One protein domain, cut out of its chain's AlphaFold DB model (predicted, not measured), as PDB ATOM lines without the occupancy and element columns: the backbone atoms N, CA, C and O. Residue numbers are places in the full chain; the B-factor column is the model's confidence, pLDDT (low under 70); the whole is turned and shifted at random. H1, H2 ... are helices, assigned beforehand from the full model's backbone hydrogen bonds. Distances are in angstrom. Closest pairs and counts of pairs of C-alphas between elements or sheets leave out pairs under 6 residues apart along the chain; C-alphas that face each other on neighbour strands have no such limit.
ATOM      1  N   SER A 156     -20.211   1.123 101.781       94.00
ATOM      2  CA  SER A 156     -19.116   0.273 102.271       94.00
ATOM      3  C   SER A 156     -19.549  -1.185 102.475       94.00
ATOM      4  O   SER A 156     -18.886  -2.107 102.004       94.00
ATOM      5  N   LYS A 157     -20.695  -1.406 103.133       93.62
ATOM      6  CA  LYS A 157     -21.222  -2.750 103.401       93.62
ATOM      7  C   LYS A 157     -21.631  -3.455 102.107       93.62
ATOM      8  O   LYS A 157     -21.315  -4.627 101.939       93.62
ATOM      9  N   ILE A 158     -22.288  -2.736 101.195       90.38
ATOM     10  CA  ILE A 158     -22.703  -3.264  99.886       90.38
ATOM     11  C   ILE A 158     -21.473  -3.660  99.060       90.38
ATOM     12  O   ILE A 158     -21.404  -4.781  98.568       90.38
ATOM     13  N   ALA A 159     -20.480  -2.774  98.953       91.56
ATOM     14  CA  ALA A 159     -19.263  -3.020  98.183       91.56
ATOM     15  C   ALA A 159     -18.486  -4.233  98.711       91.56
ATOM     16  O   ALA A 159     -18.061  -5.074  97.923       91.56
ATOM     17  N   LYS A 160     -18.352  -4.368 100.038       92.50
ATOM     18  CA  LYS A 160     -17.723  -5.540 100.665       92.50
ATOM     19  C   LYS A 160     -18.493  -6.828 100.387       92.50
ATOM     20  O   LYS A 160     -17.879  -7.815 100.012       92.50
ATOM     21  N   ALA A 161     -19.822  -6.809 100.510       91.69
ATOM     22  CA  ALA A 161     -20.645  -7.982 100.227       91.69
ATOM     23  C   ALA A 161     -20.536  -8.422  98.758       91.69
ATOM     24  O   ALA A 161     -20.428  -9.612  98.480       91.69
ATOM     25  N   GLU A 162     -20.521  -7.481  97.811       89.62
ATOM     26  CA  GLU A 162     -20.310  -7.798  96.393       89.62
ATOM     27  C   GLU A 162     -18.890  -8.310  96.113       89.62
ATOM     28  O   GLU A 162     -18.712  -9.237  95.321       89.62
ATOM     29  N   LEU A 163     -17.877  -7.767  96.795       87.50
ATOM     30  CA  LEU A 163     -16.506  -8.270  96.716       87.50
ATOM     31  C   LEU A 163     -16.395  -9.702  97.261       87.50
ATOM     32  O   LEU A 163     -15.762 -10.543  96.626       87.50
ATOM     33  N   ASP A 164     -17.050  -9.998  98.386       89.81
ATOM     34  CA  ASP A 164     -17.088 -11.334  98.985       89.81
ATOM     35  C   ASP A 164     -17.839 -12.346  98.109       89.81
ATOM     36  O   ASP A 164     -17.344 -13.451  97.897       89.81
ATOM     37  N   LYS A 165     -18.974 -11.967  97.508       88.62
ATOM     38  CA  LYS A 165     -19.672 -12.821  96.528       88.62
ATOM     39  C   LYS A 165     -18.783 -13.152  95.333       88.62
ATOM     40  O   LYS A 165     -18.749 -14.293  94.877       88.62
ATOM     41  N   LYS A 166     -18.052 -12.159  94.808       84.12
ATOM     42  CA  LYS A 166     -17.085 -12.387  93.725       84.12
ATOM     43  C   LYS A 166     -15.968 -13.320  94.184       84.12
ATOM     44  O   LYS A 166     -15.688 -14.297  93.500       84.12
ATOM     45  N   ARG A 167     -15.377 -13.063  95.353       89.38
ATOM     46  CA  ARG A 167     -14.352 -13.917  95.966       89.38
ATOM     47  C   ARG A 167     -14.800 -15.384  96.000       89.38
ATOM     48  O   ARG A 167     -14.044 -16.247  95.566       89.38
ATOM     49  N   GLU A 168     -16.011 -15.655  96.482       90.81
ATOM     50  CA  GLU A 168     -16.576 -17.010  96.571       90.81
ATOM     51  C   GLU A 168     -16.793 -17.640  95.205       90.81
ATOM     52  O   GLU A 168     -16.364 -18.769  94.978       90.81
ATOM     53  N   ARG A 169     -17.380 -16.889  94.268       87.56
ATOM     54  CA  ARG A 169     -17.620 -17.354  92.897       87.56
ATOM     55  C   ARG A 169     -16.341 -17.818  92.193       87.56
ATOM     56  O   ARG A 169     -16.402 -18.732  91.380       87.56
ATOM     57  N   PHE A 170     -15.206 -17.192  92.494       82.06
ATOM     58  CA  PHE A 170     -13.908 -17.524  91.899       82.06
ATOM     59  C   PHE A 170     -13.024 -18.404  92.798       82.06
ATOM     60  O   PHE A 170     -11.862 -18.624  92.471       82.06
ATOM     61  N   GLY A 171     -13.541 -18.902  93.928       89.06
ATOM     62  CA  GLY A 171     -12.793 -19.791  94.822       89.06
ATOM     63  C   GLY A 171     -11.581 -19.137  95.497       89.06
ATOM     64  O   GLY A 171     -10.650 -19.832  95.895       89.06
ATOM     65  N   ILE A 172     -11.566 -17.808  95.633       86.06
ATOM     66  CA  ILE A 172     -10.457 -17.079  96.258       86.06
ATOM     67  C   ILE A 172     -10.556 -17.239  97.791       86.06
ATOM     68  O   ILE A 172     -11.570 -16.854  98.388       86.06
ATOM     69  N   PRO A 173      -9.526 -17.764  98.485       92.06
ATOM     70  CA  PRO A 173      -9.562 -17.878  99.942       92.06
ATOM     71  C   PRO A 173      -9.647 -16.506 100.624       92.06
ATOM     72  O   PRO A 173      -8.991 -15.550 100.208       92.06
ATOM     73  N   LYS A 174     -10.410 -16.404 101.720       91.19
ATOM     74  CA  LYS A 174     -10.595 -15.134 102.447       91.19
ATOM     75  C   LYS A 174      -9.274 -14.491 102.887       91.19
ATOM     76  O   LYS A 174      -9.081 -13.306 102.650       91.19
ATOM     77  N   ALA A 175      -8.339 -15.271 103.429       92.81
ATOM     78  CA  ALA A 175      -7.031 -14.758 103.850       92.81
ATOM     79  C   ALA A 175      -6.234 -14.118 102.697       92.81
ATOM     80  O   ALA A 175      -5.507 -13.149 102.899       92.81
ATOM     81  N   VAL A 176      -6.396 -14.639 101.478       88.88
ATOM     82  CA  VAL A 176      -5.741 -14.116 100.275       88.88
ATOM     83  C   VAL A 176      -6.357 -12.774  99.865       88.88
ATOM     84  O   VAL A 176      -5.626 -11.834  99.556       88.88
ATOM     85  N   MET A 177      -7.688 -12.656  99.936       87.75
ATOM     86  CA  MET A 177      -8.403 -11.392  99.724       87.75
ATOM     87  C   MET A 177      -8.009 -10.333 100.759       87.75
ATOM     88  O   MET A 177      -7.662  -9.212 100.399       87.75
ATOM     89  N   ASP A 178      -8.012 -10.699 102.042       90.75
ATOM     90  CA  ASP A 178      -7.683  -9.787 103.139       90.75
ATOM     91  C   ASP A 178      -6.230  -9.282 103.015       90.75
ATOM     92  O   ASP A 178      -5.958  -8.094 103.203       90.75
ATOM     93  N   LEU A 179      -5.296 -10.152 102.606       90.56
ATOM     94  CA  LEU A 179      -3.917  -9.758 102.310       90.56
ATOM     95  C   LEU A 179      -3.845  -8.783 101.125       90.56
ATOM     96  O   LEU A 179      -3.119  -7.791 101.204       90.56
ATOM     97  N   ALA A 180      -4.602  -9.015 100.052       88.62
ATOM     98  CA  ALA A 180      -4.661  -8.096  98.916       88.62
ATOM     99  C   ALA A 180      -5.202  -6.716  99.312       88.62
ATOM    100  O   ALA A 180      -4.602  -5.693  98.976       88.62
ATOM    101  N   LEU A 181      -6.267  -6.679 100.115       91.38
ATOM    102  CA  LEU A 181      -6.858  -5.438 100.618       91.38
ATOM    103  C   LEU A 181      -5.978  -4.716 101.653       91.38
ATOM    104  O   LEU A 181      -6.143  -3.513 101.866       91.38
ATOM    105  N   SER A 182      -5.014  -5.407 102.270       94.06
ATOM    106  CA  SER A 182      -4.035  -4.789 103.176       94.06
ATOM    107  C   SER A 182      -2.993  -3.921 102.460       94.06
ATOM    108  O   SER A 182      -2.302  -3.136 103.109       94.06
ATOM    109  N   LYS A 183      -2.881  -4.026 101.129       92.88
ATOM    110  CA  LYS A 183      -1.949  -3.221 100.339       92.88
ATOM    111  C   LYS A 183      -2.283  -1.729 100.449       92.88
ATOM    112  O   LYS A 183      -3.444  -1.331 100.335       92.88
ATOM    113  N   THR A 184      -1.251  -0.912 100.650       94.69
ATOM    114  CA  THR A 184      -1.344   0.551 100.606       94.69
ATOM    115  C   THR A 184      -1.614   1.014  99.180       94.69
ATOM    116  O   THR A 184      -0.873   0.662  98.266       94.69
ATOM    117  N   SER A 185      -2.670   1.800  99.013       92.50
ATOM    118  CA  SER A 185      -3.066   2.397  97.742       92.50
ATOM    119  C   SER A 185      -2.353   3.741  97.503       92.50
ATOM    120  O   SER A 185      -1.688   4.245  98.416       92.50
ATOM    121  N   PRO A 186      -2.506   4.374  96.323       92.81
ATOM    122  CA  PRO A 186      -1.823   5.630  95.998       92.81
ATOM    123  C   PRO A 186      -2.127   6.804  96.942       92.81
ATOM    124  O   PRO A 186      -1.348   7.748  97.010       92.81
ATOM    125  N   ASP A 187      -3.234   6.754  97.692       88.75
ATOM    126  CA  ASP A 187      -3.620   7.798  98.650       88.75
ATOM    127  C   ASP A 187      -3.028   7.613 100.065       88.75
ATOM    128  O   ASP A 187      -3.392   8.337 100.992       88.75
ATOM    129  N   GLY A 188      -2.152   6.618 100.249       93.06
ATOM    130  CA  GLY A 188      -1.488   6.311 101.519       93.06
ATOM    131  C   GLY A 188      -2.299   5.450 102.495       93.06
ATOM    132  O   GLY A 188      -1.738   4.965 103.477       93.06
ATOM    133  N   ARG A 189      -3.588   5.198 102.235       95.38
ATOM    134  CA  ARG A 189      -4.430   4.271 103.010       95.38
ATOM    135  C   ARG A 189      -4.413   2.881 102.388       95.38
ATOM    136  O   ARG A 189      -4.201   2.733 101.184       95.38
ATOM    137  N   THR A 190      -4.696   1.851 103.182       95.56
ATOM    138  CA  THR A 190      -4.919   0.510 102.623       95.56
ATOM    139  C   THR A 190      -6.238   0.447 101.855       95.56
ATOM    140  O   THR A 190      -7.182   1.190 102.149       95.56
ATOM    141  N   TYR A 191      -6.343  -0.460 100.886       94.25
ATOM    142  CA  TYR A 191      -7.607  -0.690 100.182       94.25
ATOM    143  C   TYR A 191      -8.743  -1.082 101.136       94.25
ATOM    144  O   TYR A 191      -9.868  -0.614 100.962       94.25
ATOM    145  N   GLN A 192      -8.439  -1.838 102.194       94.94
ATOM    146  CA  GLN A 192      -9.381  -2.135 103.271       94.94
ATOM    147  C   GLN A 192      -9.890  -0.854 103.949       94.94
ATOM    148  O   GLN A 192     -11.098  -0.651 104.045       94.94
ATOM    149  N   GLN A 193      -8.996   0.057 104.346       96.31
ATOM    150  CA  GLN A 193      -9.378   1.325 104.982       96.31
ATOM    151  C   GLN A 193     -10.224   2.215 104.060       96.31
ATOM    152  O   GLN A 193     -11.127   2.914 104.531       96.31
ATOM    153  N   ARG A 194      -9.945   2.210 102.749       95.75
ATOM    154  CA  ARG A 194     -10.768   2.918 101.755       95.75
ATOM    155  C   ARG A 194     -12.151   2.281 101.625       95.75
ATOM    156  O   ARG A 194     -13.140   3.008 101.667       95.75
ATOM    157  N   LEU A 195     -12.240   0.948 101.552       94.44
ATOM    158  CA  LEU A 195     -13.517   0.223 101.545       94.44
ATOM    159  C   LEU A 195     -14.328   0.486 102.818       94.44
ATOM    160  O   LEU A 195     -15.537   0.680 102.733       94.44
ATOM    161  N   ASP A 196     -13.695   0.527 103.992       95.38
ATOM    162  CA  ASP A 196     -14.355   0.759 105.284       95.38
ATOM    163  C   ASP A 196     -15.011   2.144 105.381       95.38
ATOM    164  O   ASP A 196     -16.064   2.300 106.002       95.38
ATOM    165  N   ARG A 197     -14.400   3.153 104.753       94.62
ATOM    166  CA  ARG A 197     -14.838   4.557 104.813       94.62
ATOM    167  C   ARG A 197     -15.644   5.009 103.601       94.62
ATOM    168  O   ARG A 197     -16.027   6.168 103.549       94.62
ATOM    169  N   LEU A 198     -15.916   4.107 102.664       93.50
ATOM    170  CA  LEU A 198     -16.575   4.403 101.401       93.50
ATOM    171  C   LEU A 198     -17.974   5.022 101.589       93.50
ATOM    172  O   LEU A 198     -18.823   4.459 102.298       93.50
ATOM    173  N   ARG A 199     -18.217   6.160 100.929       94.31
ATOM    174  CA  ARG A 199     -19.478   6.916 100.971       94.31
ATOM    175  C   ARG A 199     -20.078   7.180  99.601       94.31
ATOM    176  O   ARG A 199     -21.300   7.116  99.503       94.31
ATOM    177  N   THR A 200     -19.281   7.435  98.566       94.25
ATOM    178  CA  THR A 200     -19.810   7.806  97.241       94.25
ATOM    179  C   THR A 200     -19.428   6.824  96.135       94.25
ATOM    180  O   THR A 200     -18.479   6.042  96.246       94.25
ATOM    181  N   GLU A 201     -20.180   6.846  95.032       92.50
ATOM    182  CA  GLU A 201     -19.855   6.045  93.846       92.50
ATOM    183  C   GLU A 201     -18.549   6.477  93.186       92.50
ATOM    184  O   GLU A 201     -17.830   5.626  92.663       92.50
ATOM    185  N   ARG A 202     -18.208   7.769  93.240       94.50
ATOM    186  CA  ARG A 202     -16.926   8.266  92.737       94.50
ATOM    187  C   ARG A 202     -15.764   7.652  93.501       94.50
ATOM    188  O   ARG A 202     -14.814   7.181  92.883       94.50
ATOM    189  N   GLU A 203     -15.840   7.617  94.831       94.56
ATOM    190  CA  GLU A 203     -14.816   6.985  95.669       94.56
ATOM    191  C   GLU A 203     -14.662   5.497  95.343       94.56
ATOM    192  O   GLU A 203     -13.537   5.000  95.258       94.56
ATOM    193  N   LEU A 204     -15.780   4.800  95.111       93.56
ATOM    194  CA  LEU A 204     -15.778   3.391  94.724       93.56
ATOM    195  C   LEU A 204     -15.138   3.223  93.349       93.56
ATOM    196  O   LEU A 204     -14.291   2.355  93.161       93.56
ATOM    197  N   SER A 205     -15.513   4.077  92.399       92.94
ATOM    198  CA  SER A 205     -14.975   4.041  91.049       92.94
ATOM    199  C   SER A 205     -13.463   4.255  91.066       92.94
ATOM    200  O   SER A 205     -12.752   3.421  90.515       92.94
ATOM    201  N   LEU A 206     -12.972   5.285  91.764       92.44
ATOM    202  CA  LEU A 206     -11.540   5.569  91.918       92.44
ATOM    203  C   LEU A 206     -10.791   4.422  92.601       92.44
ATOM    204  O   LEU A 206      -9.697   4.068  92.177       92.44
ATOM    205  N   LEU A 207     -11.388   3.809  93.627       92.19
ATOM    206  CA  LEU A 207     -10.822   2.635  94.291       92.19
ATOM    207  C   LEU A 207     -10.595   1.485  93.309       92.19
ATOM    208  O   LEU A 207      -9.503   0.927  93.286       92.19
ATOM    209  N   TYR A 208     -11.584   1.168  92.471       89.50
ATOM    210  CA  TYR A 208     -11.436   0.124  91.457       89.50
ATOM    211  C   TYR A 208     -10.436   0.502  90.357       89.50
ATOM    212  O   TYR A 208      -9.669  -0.361  89.938       89.50
ATOM    213  N   GLU A 209     -10.399   1.760  89.906       89.31
ATOM    214  CA  GLU A 209      -9.408   2.203  88.911       89.31
ATOM    215  C   GLU A 209      -7.972   2.073  89.441       89.31
ATOM    216  O   GLU A 209      -7.087   1.622  88.714       89.31
ATOM    217  N   ASP A 210      -7.738   2.405  90.714       90.38
ATOM    218  CA  ASP A 210      -6.426   2.234  91.343       90.38
ATOM    219  C   ASP A 210      -6.049   0.752  91.461       90.38
ATOM    220  O   ASP A 210      -4.947   0.369  91.065       90.38
ATOM    221  N   MET A 211      -6.983  -0.100  91.908       86.62
ATOM    222  CA  MET A 211      -6.765  -1.550  91.975       86.62
ATOM    223  C   MET A 211      -6.420  -2.142  90.602       86.62
ATOM    224  O   MET A 211      -5.480  -2.928  90.499       86.62
ATOM    225  N   ILE A 212      -7.155  -1.756  89.549       84.12
ATOM    226  CA  ILE A 212      -6.929  -2.210  88.168       84.12
ATOM    227  C   ILE A 212      -5.545  -1.770  87.676       84.12
ATOM    228  O   ILE A 212      -4.829  -2.559  87.060       84.12
ATOM    229  N   ARG A 213      -5.148  -0.524  87.955       85.75
ATOM    230  CA  ARG A 213      -3.870   0.045  87.499       85.75
ATOM    231  C   ARG A 213      -2.657  -0.623  88.140       85.75
ATOM    232  O   ARG A 213      -1.600  -0.699  87.522       85.75
ATOM    233  N   GLU A 214      -2.794  -1.103  89.369       81.69
ATOM    234  CA  GLU A 214      -1.700  -1.738  90.105       81.69
ATOM    235  C   GLU A 214      -1.370  -3.165  89.654       81.69
ATOM    236  O   GLU A 214      -0.389  -3.752  90.122       81.69
ATOM    237  N   ILE A 215      -2.178  -3.737  88.768       72.00
ATOM    238  CA  ILE A 215      -1.977  -5.084  88.251       72.00
ATOM    239  C   ILE A 215      -1.153  -4.998  86.969       72.00
ATOM    240  O   ILE A 215      -1.516  -4.239  86.066       72.00
ATOM    241  N   PRO A 216      -0.072  -5.785  86.830       70.38
ATOM    242  CA  PRO A 216       0.627  -5.913  85.557       70.38
ATOM    243  C   PRO A 216      -0.349  -6.349  84.456       70.38
ATOM    244  O   PRO A 216      -1.046  -7.346  84.611       70.38
ATOM    245  N   MET A 217      -0.428  -5.586  83.361       65.75
ATOM    246  CA  MET A 217      -1.441  -5.766  82.302       65.75
ATOM    247  C   MET A 217      -2.899  -5.655  82.789       65.75
ATOM    248  O   MET A 217      -3.824  -6.077  82.099       65.75
ATOM    249  N   GLY A 218      -3.133  -5.038  83.950       65.06
ATOM    250  CA  GLY A 218      -4.451  -4.872  84.550       65.06
ATOM    251  C   GLY A 218      -5.427  -4.175  83.613       65.06
ATOM    252  O   GLY A 218      -6.499  -4.693  83.363       65.06
ATOM    253  N   ALA A 219      -5.047  -3.081  82.959       68.25
ATOM    254  CA  ALA A 219      -5.936  -2.431  81.989       68.25
ATOM    255  C   ALA A 219      -6.386  -3.350  80.825       68.25
ATOM    256  O   ALA A 219      -7.483  -3.166  80.309       68.25
ATOM    257  N   GLN A 220      -5.585  -4.346  80.427       62.06
ATOM    258  CA  GLN A 220      -5.937  -5.299  79.363       62.06
ATOM    259  C   GLN A 220      -6.736  -6.499  79.886       62.06
ATOM    260  O   GLN A 220      -7.670  -6.943  79.228       62.06
ATOM    261  N   LEU A 221      -6.389  -7.013  81.066       56.62
ATOM    262  CA  LEU A 221      -7.034  -8.186  81.669       56.62
ATOM    263  C   LEU A 221      -8.338  -7.824  82.398       56.62
ATOM    264  O   LEU A 221      -9.274  -8.614  82.463       56.62
ATOM    265  N   ALA A 222      -8.382  -6.609  82.930       62.69
ATOM    266  CA  ALA A 222      -9.382  -6.073  83.840       62.69
ATOM    267  C   ALA A 222     -10.027  -4.767  83.362       62.69
ATOM    268  O   ALA A 222     -10.803  -4.128  84.085       62.69
ATOM    269  N   GLY A 223      -9.690  -4.348  82.143       62.47
ATOM    270  CA  GLY A 223     -10.284  -3.189  81.501       62.47
ATOM    271  C   GLY A 223     -11.801  -3.295  81.520       62.47
ATOM    272  O   GLY A 223     -12.382  -4.302  81.122       62.47
ATOM    273  N   GLY A 224     -12.452  -2.258  82.043       68.56
ATOM    274  CA  GLY A 224     -13.903  -2.220  82.097       68.56
ATOM    275  C   GLY A 224     -14.513  -3.161  83.132       68.56
ATOM    276  O   GLY A 224     -15.636  -3.592  82.915       68.56
ATOM    277  N   GLN A 225     -13.850  -3.448  84.252       76.00
ATOM    278  CA  GLN A 225     -14.425  -4.239  85.356       76.00
ATOM    279  C   GLN A 225     -14.848  -3.446  86.583       76.00
ATOM    280  O   GLN A 225     -15.427  -3.996  87.523       76.00
ATOM    281  N   ASN A 226     -14.623  -2.136  86.535       86.06
ATOM    282  CA  ASN A 226     -15.180  -1.205  87.492       86.06
ATOM    283  C   ASN A 226     -16.708  -1.412  87.581       86.06
ATOM    284  O   ASN A 226     -17.393  -1.263  86.562       86.06
ATOM    285  N   PRO A 227     -17.259  -1.771  88.757       85.00
ATOM    286  CA  PRO A 227     -18.689  -2.024  88.902       85.00
ATOM    287  C   PRO A 227     -19.517  -0.744  88.745       85.00
ATOM    288  O   PRO A 227     -20.713  -0.821  88.476       85.00
ATOM    289  N   VAL A 228     -18.892   0.428  88.881       89.62
ATOM    290  CA  VAL A 228     -19.550   1.719  88.708       89.62
ATOM    291  C   VAL A 228     -19.602   2.066  87.221       89.62
ATOM    292  O   VAL A 228     -18.590   2.407  86.593       89.62
ATOM    293  N   ARG A 229     -20.796   1.923  86.641       91.00
ATOM    294  CA  ARG A 229     -21.067   2.155  85.210       91.00
ATOM    295  C   ARG A 229     -21.743   3.481  84.929       91.00
ATOM    296  O   ARG A 229     -21.605   3.981  83.822       91.00
ATOM    297  N   THR A 230     -22.428   4.025  85.917       92.12
ATOM    298  CA  THR A 230     -23.092   5.322  85.893       92.12
ATOM    299  C   THR A 230     -22.474   6.216  86.954       92.12
ATOM    300  O   THR A 230     -21.798   5.722  87.860       92.12
TER     301      THR A 230
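AT A GLANCE: This is residues 156 to 230 of the 444 residues of an uncharacterized protein of Sphaerotilus montanus (UniProt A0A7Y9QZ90). H1 and H2 make a loosely formed V, and H3 joins its open end, reaching from the last residue of H2 to the first residues of H1. H4 runs back side by side with H3 as a helical hairpin, the short H5 makes a corner at the far end of H4, and the tail, residues 222 to 230, folds back toward the end where H4 begins. The printed part has 75 residues, with five named helices in the order H1, H2, H3, H4, H5 and no named strand; its class is all helix. It is compact, with a radius of gyration of the C-alphas of 11.9 A, and its C-alphas span 29 by 28 by 26 A along their three main axes.

IN THESE COORDINATES: H1 is residues 156 to 169, 20.0 A from first to last C-alpha, and begins at C-alpha 156 at (-19.116, 0.273, 102.271). H2 is residues 174 to 181, 10.6 A long. H3 is residues 191 to 197, 10.1 A long. H4 is residues 201 to 213, 18.2 A long, and begins at C-alpha 201 at (-19.855, 6.045, 93.846). H5 is residues 218 to 221, 5.1 A long, and ends at C-alpha 221 at (-7.034, -8.186, 81.669).

HOW THE PARTS SIT: H3 is the hub, touching H1, H2 and H4. H1 touches H3 with residues 156 to 160 alone, at a steep tilt of 39 degrees, opposite ways; their closest C-alphas, those of Ser 156 and Leu 195, are 5.6 A apart. H2 and H3 only just touch, with 3 pairs of C-alphas within 8 A; they are about perpendicular at 85 degrees, and their closest C-alphas, those of Leu 181 and Tyr 191, are 4.8 A apart. H1 and H2 are close but not clearly touching, at a steep tilt of 53 degrees, opposite ways; their closest C-alphas, those of Arg 167 and Met 177, are 7.5 A apart. H3 and H4 form a helical hairpin at a shallow tilt of 3 degrees, opposite ways. They only just touch, with 3 pairs of C-alphas within 8 A, on H4 with residues 204 to 207 alone; the closest C-alphas are those of Arg 194 and Leu 207, 7.5 A apart. H4, with residues 212 to 213 alone, only just touches H5, with 3 such pairs and only at the corner; the closest C-alphas, those of Ile 212 and Gly 218, are 5.1 A apart. H1 and H4 are only just apart, their closest C-alphas at 8.1 A. In H1, H2, H3 and H4 every O i to N i+4 pair is within hydrogen-bond range; H5 is too short for such a pair.

THE WHOLE: The two C-alphas farthest apart are those of Ala 175 and Thr 230, at 31.4 A. The printed part has no cut. The links H1 to H2, H3 to H4 and H4 to H5 are tight, H2 to H3 is short, and no link is long. The mean pLDDT of the printed part is 87.4; residues 217 to 224 are under 70.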